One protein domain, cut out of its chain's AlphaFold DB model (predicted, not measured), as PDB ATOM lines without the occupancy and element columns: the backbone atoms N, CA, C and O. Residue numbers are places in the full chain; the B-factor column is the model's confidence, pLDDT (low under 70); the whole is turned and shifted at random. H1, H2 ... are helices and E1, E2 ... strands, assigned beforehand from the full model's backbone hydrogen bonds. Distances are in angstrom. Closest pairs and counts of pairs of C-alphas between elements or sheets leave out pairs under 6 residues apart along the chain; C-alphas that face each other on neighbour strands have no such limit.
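AT A GLANCE: This is residues 7 to 87 of the 119 residues of the protein "DksA C4-type domain-containing protein" of Candidatus Nomurabacteria bacterium RIFCSPLOWO2_01_FULL_33_24 (UniProt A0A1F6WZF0). Two helices, H1 and the much longer H2, run side by side in opposite directions, and H2 reaches well past the last residue of H1. A small hairpin of two short strands, E1 and E2, follows H1 and packs with E2 on the midpart of H2; from there residues 40 to 49 lead to the first residue of H2, and residues 46 to 52 stick out at that far end. The printed part has 81 residues, with the named elements H1, E1, E2 and H2 in this order along the chain; the two-stranded sheet is antiparallel and the class is mostly helix. The whole is loose, with a radius of gyration of the C-alphas of 16.5 A, and its outline is a rod spanning 57 by 22 by 15 A.

HOW THE PARTS SIT: H1, residues 7 to 27, and H2, residues 50 to 85, touch, with 20 pairs of C-alphas within 8 A. Their closest C-alphas are those of Leu 27 and Arg 63, 6.0 A apart. They run opposite ways at a shallow tilt of 18 degrees. E1, residues 28 to 31, and E2, residues 36 to 39, form a hairpin; they are antiparallel neighbours, with 148 degrees between their directions. Across this pair, N 29 and O 38 are within hydrogen-bond range at 2.9 A, and N 38 and O 29 at 3.0 A. The closest C-alphas of E2 and H2 are those of Ala 39 and Ser 64, 5.2 A apart, and those of E1 and H2 are Gly 28 and Leu 67, 7.2 A apart. The closest C-alphas of H1 and E2 are those of Leu 27 and Ala 39, 6.2 A apart. In H1 and H2 every O i to N i+4 pair is within hydrogen-bond range.

IN THESE COORDINATES: H1 begins with C-alpha 7 at (56.682, 55.955, 120.062) and measures 30.5 A from first to last C-alpha. E1 follows it directly and measures 9.9 A; E2 measures 10.3 A. H2 begins with C-alpha 50 at (76.637, 6.113, 123.325) and ends with C-alpha 85 at (48.462, 49.143, 117.385), 51.8 A away.

THE WHOLE: The two C-alphas farthest apart, those of Ala 48 and Gly 87, are 57.2 A apart, while the first and last printed C-alphas, those of Glu 7 and Gly 87, are 12.4 A apart. The printed part has no cut. The links from H1 to E1 and from E1 to E2 are tight, and the link of 10 residues from E2 to H2 is short. Residues 46 to 52, of which 50 to 52 belong to H2, stand free. The mean pLDDT of the printed part is 87.3, and residues 42 to 48 are under 70.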
ATOM      1  N   GLU A   7      55.565  56.030 121.016       92.12
ATOM      2  CA  GLU A   7      56.682  55.955 120.062       92.12
ATOM      3  C   GLU A   7      57.969  55.465 120.735       92.12
ATOM      4  O   GLU A   7      58.659  54.594 120.211       92.12
ATOM      5  N   TYR A   8      58.263  55.970 121.938       92.56
ATOM      6  CA  TYR A   8      59.411  55.519 122.728       92.56
ATOM      7  C   TYR A   8      59.317  54.028 123.075       92.56
ATOM      8  O   TYR A   8      60.262  53.277 122.840       92.56
ATOM      9  N   TYR A   9      58.168  53.579 123.591       94.19
ATOM     10  CA  TYR A   9      57.986  52.170 123.952       94.19
ATOM     11  C   TYR A   9      57.983  51.253 122.734       94.19
ATOM     12  O   TYR A   9      58.593  50.188 122.779       94.19
ATOM     13  N   LYS A  10      57.335  51.671 121.642       94.81
ATOM     14  CA  LYS A  10      57.301  50.925 120.384       94.81
ATOM     15  C   LYS A  10      58.711  50.705 119.845       94.81
ATOM     16  O   LYS A  10      59.064  49.566 119.565       94.81
ATOM     17  N   LYS A  11      59.529  51.759 119.789       96.06
ATOM     18  CA  LYS A  11      60.918  51.661 119.334       96.06
ATOM     19  C   LYS A  11      61.728  50.667 120.173       96.06
ATOM     20  O   LYS A  11      62.370  49.789 119.609       96.06
ATOM     21  N   ASN A  12      61.653  50.754 121.503       95.25
ATOM     22  CA  ASN A  12      62.371  49.824 122.383       95.25
ATOM     23  C   ASN A  12      61.921  48.367 122.169       95.25
ATOM     24  O   ASN A  12      62.746  47.459 122.154       95.25
ATOM     25  N   LEU A  13      60.614  48.146 121.994       96.44
ATOM     26  CA  LEU A  13      60.050  46.822 121.726       96.44
ATOM     27  C   LEU A  13      60.496  46.269 120.365       96.44
ATOM     28  O   LEU A  13      60.770  45.081 120.266       96.44
ATOM     29  N   GLU A  14      60.579  47.100 119.324       96.38
ATOM     30  CA  GLU A  14      61.046  46.697 117.987       96.38
ATOM     31  C   GLU A  14      62.549  46.368 117.968       96.38
ATOM     32  O   GLU A  14      62.962  45.386 117.342       96.38
ATOM     33  N   GLU A  15      63.363  47.145 118.688       96.69
ATOM     34  CA  GLU A  15      64.793  46.873 118.871       96.69
ATOM     35  C   GLU A  15      65.010  45.545 119.615       96.69
ATOM     36  O   GLU A  15      65.767  44.691 119.152       96.69
ATOM     37  N   GLU A  16      64.288  45.326 120.719       96.00
ATOM     38  CA  GLU A  16      64.353  44.073 121.482       96.00
ATOM     39  C   GLU A  16      63.830  42.877 120.671       96.00
ATOM     40  O   GLU A  16      64.444  41.811 120.679       96.00
ATOM     41  N   LYS A  17      62.734  43.057 119.919       96.06
ATOM     42  CA  LYS A  17      62.188  42.039 119.011       96.06
ATOM     43  C   LYS A  17      63.254  41.554 118.031       96.06
ATOM     44  O   LYS A  17      63.454  40.351 117.900       96.06
ATOM     45  N   THR A  18      63.942  42.489 117.377       95.69
ATOM     46  CA  THR A  18      64.963  42.180 116.367       95.69
ATOM     47  C   THR A  18      66.144  41.424 116.978       95.69
ATOM     48  O   THR A  18      66.654  40.479 116.379       95.69
ATOM     49  N   LEU A  19      66.562  41.804 118.191       95.44
ATOM     50  CA  LEU A  19      67.622  41.107 118.917       95.44
ATOM     51  C   LEU A  19      67.233  39.655 119.234       95.44
ATOM     52  O   LEU A  19      68.017  38.739 118.984       95.44
ATOM     53  N   LEU A  20      66.018  39.443 119.749       94.56
ATOM     54  CA  LEU A  20      65.523  38.106 120.081       94.56
ATOM     55  C   LEU A  20      65.330  37.234 118.842       94.56
ATOM     56  O   LEU A  20      65.645  36.054 118.899       94.56
ATOM     57  N   GLU A  21      64.861  37.790 117.721       92.88
ATOM     58  CA  GLU A  21      64.757  37.049 116.454       92.88
ATOM     59  C   GLU A  21      66.123  36.507 116.010       92.88
ATOM     60  O   GLU A  21      66.209  35.362 115.567       92.88
ATOM     61  N   GLY A  22      67.195  37.286 116.201       92.38
ATOM     62  CA  GLY A  22      68.567  36.829 115.975       92.38
ATOM     63  C   GLY A  22      68.943  35.653 116.880       92.38
ATOM     64  O   GLY A  22      69.293  34.585 116.380       92.38
ATOM     65  N   GLN A  23      68.787  35.808 118.197       92.38
ATOM     66  CA  GLN A  23      69.129  34.768 119.180       92.38
ATOM     67  C   GLN A  23      68.325  33.474 118.982       92.38
ATOM     68  O   GLN A  23      68.872  32.374 119.037       92.38
ATOM     69  N   LEU A  24      67.026  33.599 118.710       92.19
ATOM     70  CA  LEU A  24      66.149  32.465 118.438       92.19
ATOM     71  C   LEU A  24      66.580  31.720 117.162       92.19
ATOM     72  O   LEU A  24      66.594  30.489 117.152       92.19
ATOM     73  N   SER A  25      67.005  32.447 116.120       89.94
ATOM     74  CA  SER A  25      67.496  31.859 114.862       89.94
ATOM     75  C   SER A  25      68.841  31.141 114.971       89.94
ATOM     76  O   SER A  25      69.113  30.236 114.184       89.94
ATOM     77  N   GLU A  26      69.668  31.501 115.953       88.62
ATOM     78  CA  GLU A  26      70.931  30.807 116.233       88.62
ATOM     79  C   GLU A  26      70.709  29.472 116.955       88.62
ATOM     80  O   GLU A  26      71.477  28.524 116.776       88.62
ATOM     81  N   LEU A  27      69.655  29.387 117.768       86.75
ATOM     82  CA  LEU A  27      69.389  28.239 118.635       86.75
ATOM     83  C   LEU A  27      68.402  27.232 118.026       86.75
ATOM     84  O   LEU A  27      68.449  26.045 118.367       86.75
ATOM     85  N   GLY A  28      67.514  27.677 117.137       86.94
ATOM     86  CA  GLY A  28      66.433  26.854 116.606       86.94
ATOM     87  C   GLY A  28      65.854  27.349 115.286       86.94
ATOM     88  O   GLY A  28      66.381  28.242 114.627       86.94
ATOM     89  N   VAL A  29      64.745  26.732 114.889       85.31
ATOM     90  CA  VAL A  29      63.993  27.094 113.685       85.31
ATOM     91  C   VAL A  29      62.557  27.407 114.060       85.31
ATOM     92  O   VAL A  29      61.941  26.712 114.865       85.31
ATOM     93  N   VAL A  30      62.037  28.471 113.456       87.38
ATOM     94  CA  VAL A  30      60.641  28.877 113.589       87.38
ATOM     95  C   VAL A  30      59.759  28.071 112.640       87.38
ATOM     96  O   VAL A  30      60.063  27.942 111.451       87.38
ATOM     97  N   ASP A  31      58.641  27.554 113.141       84.44
ATOM     98  CA  ASP A  31      57.571  27.044 112.287       84.44
ATOM     99  C   ASP A  31      56.753  28.234 111.744       84.44
ATOM    100  O   ASP A  31      56.079  28.928 112.513       84.44
ATOM    101  N   PRO A  32      56.754  28.485 110.420       80.25
ATOM    102  CA  PRO A  32      56.045  29.617 109.826       80.25
ATOM    103  C   PRO A  32      54.515  29.541 109.967       80.25
ATOM    104  O   PRO A  32      53.833  30.528 109.694       80.25
ATOM    105  N   LYS A  33      53.946  28.391 110.351       79.44
ATOM    106  CA  LYS A  33      52.500  28.229 110.561       79.44
ATOM    107  C   LYS A  33      52.073  28.579 111.981       79.44
ATOM    108  O   LYS A  33      51.000  29.153 112.154       79.44
ATOM    109  N   SER A  34      52.872  28.210 112.979       79.44
ATOM    110  CA  SER A  34      52.557  28.418 114.398       79.44
ATOM    111  C   SER A  34      53.297  29.603 115.024       79.44
ATOM    112  O   SER A  34      52.888  30.048 116.093       79.44
ATOM    113  N   ASN A  35      54.329  30.147 114.358       77.50
ATOM    114  CA  ASN A  35      55.307  31.078 114.940       77.50
ATOM    115  C   ASN A  35      55.958  30.528 116.218       77.50
ATOM    116  O   ASN A  35      56.282  31.291 117.129       77.50
ATOM    117  N   ASP A  36      56.117  29.206 116.278       83.38
ATOM    118  CA  ASP A  36      56.695  28.502 117.418       83.38
ATOM    119  C   ASP A  36      58.150  28.138 117.118       83.38
ATOM    120  O   ASP A  36      58.467  27.695 116.007       83.38
ATOM    121  N   TRP A  37      59.039  28.358 118.084       86.25
ATOM    122  CA  TRP A  37      60.472  28.102 117.928       86.25
ATOM    123  C   TRP A  37      60.866  26.746 118.507       86.25
ATOM    124  O   TRP A  37      60.656  26.475 119.686       86.25
ATOM    125  N   GLY A  38      61.493  25.903 117.683       82.94
ATOM    126  CA  GLY A  38      61.960  24.577 118.085       82.94
ATOM    127  C   GLY A  38      63.474  24.425 117.969       82.94
ATOM    128  O   GLY A  38      64.064  24.797 116.951       82.94
ATOM    129  N   ALA A  39      64.105  23.833 118.987       83.62
ATOM    130  CA  ALA A  39      65.498  23.405 118.892       83.62
ATOM    131  C   ALA A  39      65.638  22.325 117.814       83.62
ATOM    132  O   ALA A  39      64.753  21.487 117.627       83.62
ATOM    133  N   ILE A  40      66.781  22.308 117.135       75.25
ATOM    134  CA  ILE A  40      67.132  21.234 116.206       75.25
ATOM    135  C   ILE A  40      68.202  20.367 116.851       75.25
ATOM    136  O   ILE A  40      69.234  20.879 117.282       75.25
ATOM    137  N   LEU A  41      67.972  19.052 116.869       72.94
ATOM    138  CA  LEU A  41      68.992  18.078 117.245       72.94
ATOM    139  C   LEU A  41      70.095  18.083 116.167       72.94
ATOM    140  O   LEU A  41      69.808  17.753 115.009       72.94
ATOM    141  N   PRO A  42      71.341  18.474 116.486       62.78
ATOM    142  CA  PRO A  42      72.401  18.509 115.492       62.78
ATOM    143  C   PRO A  42      72.819  17.085 115.087       62.78
ATOM    144  O   PRO A  42      73.218  16.267 115.913       62.78
ATOM    145  N   GLY A  43      72.774  16.811 113.780       62.53
ATOM    146  CA  GLY A  43      73.319  15.599 113.168       62.53
ATOM    147  C   GLY A  43      72.403  14.375 113.264       62.53
ATOM    148  O   GLY A  43      72.196  13.798 114.328       62.53
ATOM    149  N   LYS A  44      71.926  13.924 112.104       53.47
ATOM    150  CA  LYS A  44      71.181  12.675 111.905       53.47
ATOM    151  C   LYS A  44      72.122  11.612 111.328       53.47
ATOM    152  O   LYS A  44      71.850  11.065 110.270       53.47
ATOM    153  N   ASP A  45      73.282  11.436 111.948       57.84
ATOM    154  CA  ASP A  45      74.188  10.345 111.584       57.84
ATOM    155  C   ASP A  45      73.978   9.214 112.579       57.84
ATOM    156  O   ASP A  45      73.943   9.468 113.786       57.84
ATOM    157  N   ASP A  46      73.833   7.998 112.057       58.16
ATOM    158  CA  ASP A  46      73.717   6.743 112.798       58.16
ATOM    159  C   ASP A  46      75.020   6.474 113.574       58.16
ATOM    160  O   ASP A  46      75.853   5.649 113.198       58.16
ATOM    161  N   GLN A  47      75.256   7.232 114.643       59.41
ATOM    162  CA  GLN A  47      76.433   7.090 115.488       59.41
ATOM    163  C   GLN A  47      76.163   5.983 116.508       59.41
ATOM    164  O   GLN A  47      75.279   6.097 117.354       59.41
ATOM    165  N   ALA A  48      76.938   4.903 116.429       64.19
ATOM    166  CA  ALA A  48      76.849   3.777 117.356       64.19
ATOM    167  C   ALA A  48      77.474   4.067 118.739       64.19
ATOM    168  O   ALA A  48      77.361   3.226 119.628       64.19
ATOM    169  N   ASP A  49      78.143   5.216 118.918       83.00
ATOM    170  CA  ASP A  49      78.811   5.595 120.168       83.00
ATOM    171  C   ASP A  49      77.823   6.233 121.170       83.00
ATOM    172  O   ASP A  49      77.296   7.323 120.910       83.00
ATOM    173  N   PRO A  50      77.572   5.595 122.330       82.81
ATOM    174  CA  PRO A  50      76.637   6.113 123.325       82.81
ATOM    175  C   PRO A  50      77.064   7.437 123.972       82.81
ATOM    176  O   PRO A  50      76.194   8.192 124.398       82.81
ATOM    177  N   SER A  51      78.367   7.729 124.055       85.06
ATOM    178  CA  SER A  51      78.876   8.983 124.627       85.06
ATOM    179  C   SER A  51      78.551  10.155 123.708       85.06
ATOM    180  O   SER A  51      77.987  11.145 124.155       85.06
ATOM    181  N   ILE A  52      78.804  10.007 122.403       83.25
ATOM    182  CA  ILE A  52      78.490  11.049 121.409       83.25
ATOM    183  C   ILE A  52      76.975  11.307 121.346       83.25
ATOM    184  O   ILE A  52      76.538  12.443 121.156       83.25
ATOM    185  N   ALA A  53      76.157  10.260 121.495       83.44
ATOM    186  CA  ALA A  53      74.706  10.403 121.553       83.44
ATOM    187  C   ALA A  53      74.237  11.158 122.812       83.44
ATOM    188  O   ALA A  53      73.303  11.956 122.721       83.44
ATOM    189  N   ALA A  54      74.882  10.923 123.960       86.75
ATOM    190  CA  ALA A  54      74.583  11.619 125.208       86.75
ATOM    191  C   ALA A  54      74.922  13.115 125.120       86.75
ATOM    192  O   ALA A  54      74.043  13.931 125.393       86.75
ATOM    193  N   ASP A  55      76.120  13.465 124.638       87.00
ATOM    194  CA  ASP A  55      76.562  14.861 124.490       87.00
ATOM    195  C   ASP A  55      75.589  15.669 123.607       87.00
ATOM    196  O   ASP A  55      75.186  16.781 123.934       87.00
ATOM    197  N   ARG A  56      75.111  15.081 122.498       84.50
ATOM    198  CA  ARG A  56      74.131  15.739 121.612       84.50
ATOM    199  C   ARG A  56      72.766  15.943 122.260       84.50
ATOM    200  O   ARG A  56      72.072  16.907 121.933       84.50
ATOM    201  N   LEU A  57      72.337  14.998 123.096       87.00
ATOM    202  CA  LEU A  57      71.066  15.105 123.805       87.00
ATOM    203  C   LEU A  57      71.138  16.195 124.879       87.00
ATOM    204  O   LEU A  57      70.166  16.929 125.049       87.00
ATOM    205  N   GLU A  58      72.281  16.315 125.554       89.00
ATOM    206  CA  GLU A  58      72.571  17.402 126.491       89.00
ATOM    207  C   GLU A  58      72.548  18.759 125.777       89.00
ATOM    208  O   GLU A  58      71.711  19.597 126.119       89.00
ATOM    209  N   ASP A  59      73.322  18.923 124.696       88.12
ATOM    210  CA  ASP A  59      73.336  20.139 123.863       88.12
ATOM    211  C   ASP A  59      71.925  20.547 123.408       88.12
ATOM    212  O   ASP A  59      71.540  21.720 123.422       88.12
ATOM    213  N   PHE A  60      71.128  19.573 122.965       88.50
ATOM    214  CA  PHE A  60      69.751  19.819 122.555       88.50
ATOM    215  C   PHE A  60      68.866  20.257 123.719       88.50
ATOM    216  O   PHE A  60      68.031  21.148 123.544       88.50
ATOM    217  N   GLY A  61      69.029  19.641 124.890       89.69
ATOM    218  CA  GLY A  61      68.313  20.013 126.105       89.69
ATOM    219  C   GLY A  61      68.608  21.455 126.514       89.69
ATOM    220  O   GLY A  61      67.675  22.228 126.738       89.69
ATOM    221  N   GLU A  62      69.882  21.848 126.519       91.12
ATOM    222  CA  GLU A  62      70.318  23.212 126.843       91.12
ATOM    223  C   GLU A  62      69.760  24.250 125.860       91.12
ATOM    224  O   GLU A  62      69.200  25.278 126.264       91.12
ATOM    225  N   ARG A  63      69.839  23.964 124.553       90.50
ATOM    226  CA  ARG A  63      69.258  24.830 123.513       90.50
ATOM    227  C   ARG A  63      67.748  24.944 123.654       90.50
ATOM    228  O   ARG A  63      67.214  26.043 123.542       90.50
ATOM    229  N   SER A  64      67.066  23.830 123.918       90.75
ATOM    230  CA  SER A  64      65.608  23.799 124.085       90.75
ATOM    231  C   SER A  64      65.157  24.638 125.280       90.75
ATOM    232  O   SER A  64      64.197  25.394 125.163       90.75
ATOM    233  N   ALA A  65      65.866  24.546 126.409       91.81
ATOM    234  CA  ALA A  65      65.579  25.355 127.590       91.81
ATOM    235  C   ALA A  65      65.760  26.855 127.299       91.81
ATOM    236  O   ALA A  65      64.857  27.651 127.558       91.81
ATOM    237  N   THR A  66      66.883  27.220 126.675       92.69
ATOM    238  CA  THR A  66      67.188  28.613 126.312       92.69
ATOM    239  C   THR A  66      66.164  29.179 125.324       92.69
ATOM    240  O   THR A  66      65.675  30.294 125.502       92.69
ATOM    241  N   LEU A  67      65.781  28.401 124.304       92.31
ATOM    242  CA  LEU A  67      64.739  28.789 123.350       92.31
ATOM    243  C   LEU A  67      63.408  29.063 124.040       92.31
ATOM    244  O   LEU A  67      62.787  30.080 123.746       92.31
ATOM    245  N   GLY A  68      62.983  28.199 124.965       91.50
ATOM    246  CA  GLY A  68      61.722  28.377 125.683       91.50
ATOM    247  C   GLY A  68      61.654  29.709 126.435       91.50
ATOM    248  O   GLY A  68      60.649  30.417 126.360       91.50
ATOM    249  N   GLU A  69      62.736  30.101 127.112       92.81
ATOM    250  CA  GLU A  69      62.801  31.384 127.824       92.81
ATOM    251  C   GLU A  69      62.755  32.588 126.870       92.81
ATOM    252  O   GLU A  69      61.975  33.529 127.078       92.81
ATOM    253  N   LEU A  70      63.550  32.548 125.796       94.25
ATOM    254  CA  LEU A  70      63.577  33.600 124.776       94.25
ATOM    255  C   LEU A  70      62.229  33.726 124.060       94.25
ATOM    256  O   LEU A  70      61.780  34.833 123.760       94.25
ATOM    257  N   GLU A  71      61.544  32.610 123.829       92.94
ATOM    258  CA  GLU A  71      60.259  32.592 123.149       92.94
ATOM    259  C   GLU A  71      59.144  33.212 124.001       92.94
ATOM    260  O   GLU A  71      58.346  34.006 123.497       92.94
ATOM    261  N   ILE A  72      59.108  32.933 125.310       92.56
ATOM    262  CA  ILE A  72      58.168  33.578 126.244       92.56
ATOM    263  C   ILE A  72      58.347  35.101 126.207       92.56
ATOM    264  O   ILE A  72      57.370  35.867 126.168       92.56
ATOM    265  N   ARG A  73      59.605  35.556 126.184       94.50
ATOM    266  CA  ARG A  73      59.937  36.977 126.078       94.50
ATOM    267  C   ARG A  73      59.481  37.561 124.741       94.50
ATOM    268  O   ARG A  73      58.817  38.600 124.728       94.50
ATOM    269  N   TYR A  74      59.776  36.874 123.642       94.56
ATOM    270  CA  TYR A  74      59.394  37.268 122.289       94.56
ATOM    271  C   TYR A  74      57.871  37.385 122.133       94.56
ATOM    272  O   TYR A  74      57.369  38.421 121.690       94.56
ATOM    273  N   LYS A  75      57.111  36.386 122.604       93.06
ATOM    274  CA  LYS A  75      55.638  36.399 122.621       93.06
ATOM    275  C   LYS A  75      55.100  37.604 123.410       93.06
ATOM    276  O   LYS A  75      54.200  38.294 122.932       93.06
ATOM    277  N   SER A  76      55.704  37.938 124.555       94.12
ATOM    278  CA  SER A  76      55.321  39.124 125.346       94.12
ATOM    279  C   SER A  76      55.537  40.443 124.588       94.12
ATOM    280  O   SER A  76      54.709  41.352 124.666       94.12
ATOM    281  N   ILE A  77      56.627  40.557 123.823       95.94
ATOM    282  CA  ILE A  77      56.916  41.737 122.993       95.94
ATOM    283  C   ILE A  77      55.916  41.863 121.845       95.94
ATOM    284  O   ILE A  77      55.378  42.949 121.623       95.94
ATOM    285  N   LEU A  78      55.608  40.760 121.155       94.62
ATOM    286  CA  LEU A  78      54.602  40.752 120.090       94.62
ATOM    287  C   LEU A  78      53.223  41.180 120.605       94.62
ATOM    288  O   LEU A  78      52.542  41.987 119.969       94.62
ATOM    289  N   GLU A  79      52.812  40.684 121.773       94.31
ATOM    290  CA  GLU A  79      51.560  41.103 122.403       94.31
ATOM    291  C   GLU A  79      51.554  42.592 122.759       94.31
ATOM    292  O   GLU A  79      50.549  43.275 122.544       94.31
ATOM    293  N   ALA A  80      52.663  43.109 123.289       95.06
ATOM    294  CA  ALA A  80      52.810  44.519 123.622       95.06
ATOM    295  C   ALA A  80      52.724  45.415 122.376       95.06
ATOM    296  O   ALA A  80      51.965  46.384 122.382       95.06
ATOM    297  N   LEU A  81      53.418  45.056 121.291       95.62
ATOM    298  CA  LEU A  81      53.345  45.756 120.003       95.62
ATOM    299  C   LEU A  81      51.921  45.744 119.439       95.62
ATOM    300  O   LEU A  81      51.377  46.799 119.114       95.62
ATOM    301  N   LYS A  82      51.258  44.582 119.440       95.00
ATOM    302  CA  LYS A  82      49.853  44.466 119.025       95.00
ATOM    303  C   LYS A  82      48.935  45.359 119.859       95.00
ATOM    304  O   LYS A  82      48.027  45.991 119.326       95.00
ATOM    305  N   LYS A  83      49.163  45.442 121.174       93.88
ATOM    306  CA  LYS A  83      48.416  46.344 122.063       93.88
ATOM    307  C   LYS A  83      48.649  47.817 121.730       93.88
ATOM    308  O   LYS A  83      47.711  48.595 121.876       93.88
ATOM    309  N   ILE A  84      49.847  48.206 121.292       93.62
ATOM    310  CA  ILE A  84      50.119  49.577 120.834       93.62
ATOM    311  C   ILE A  84      49.273  49.885 119.597       93.62
ATOM    312  O   ILE A  84      48.609  50.917 119.566       93.62
ATOM    313  N   GLU A  85      49.226  48.968 118.628       93.00
ATOM    314  CA  GLU A  85      48.462  49.143 117.385       93.00
ATOM    315  C   GLU A  85      46.954  49.286 117.620       93.00
ATOM    316  O   GLU A  85      46.313  50.151 117.027       93.00
ATOM    317  N   ILE A  86      46.381  48.473 118.514       93.25
ATOM    318  CA  ILE A  86      44.936  48.500 118.810       93.25
ATOM    319  C   ILE A  86      44.549  49.510 119.905       93.25
ATOM    320  O   ILE A  86      43.378  49.589 120.272       93.25
ATOM    321  N   GLY A  87      45.510  50.251 120.470       91.00
ATOM    322  CA  GLY A  87      45.275  51.249 121.523       91.00
ATOM    323  C   GLY A  87      45.063  50.692 122.942       91.00
ATOM    324  O   GLY A  87      44.583  51.410 123.814       91.00
TER     325      GLY A  87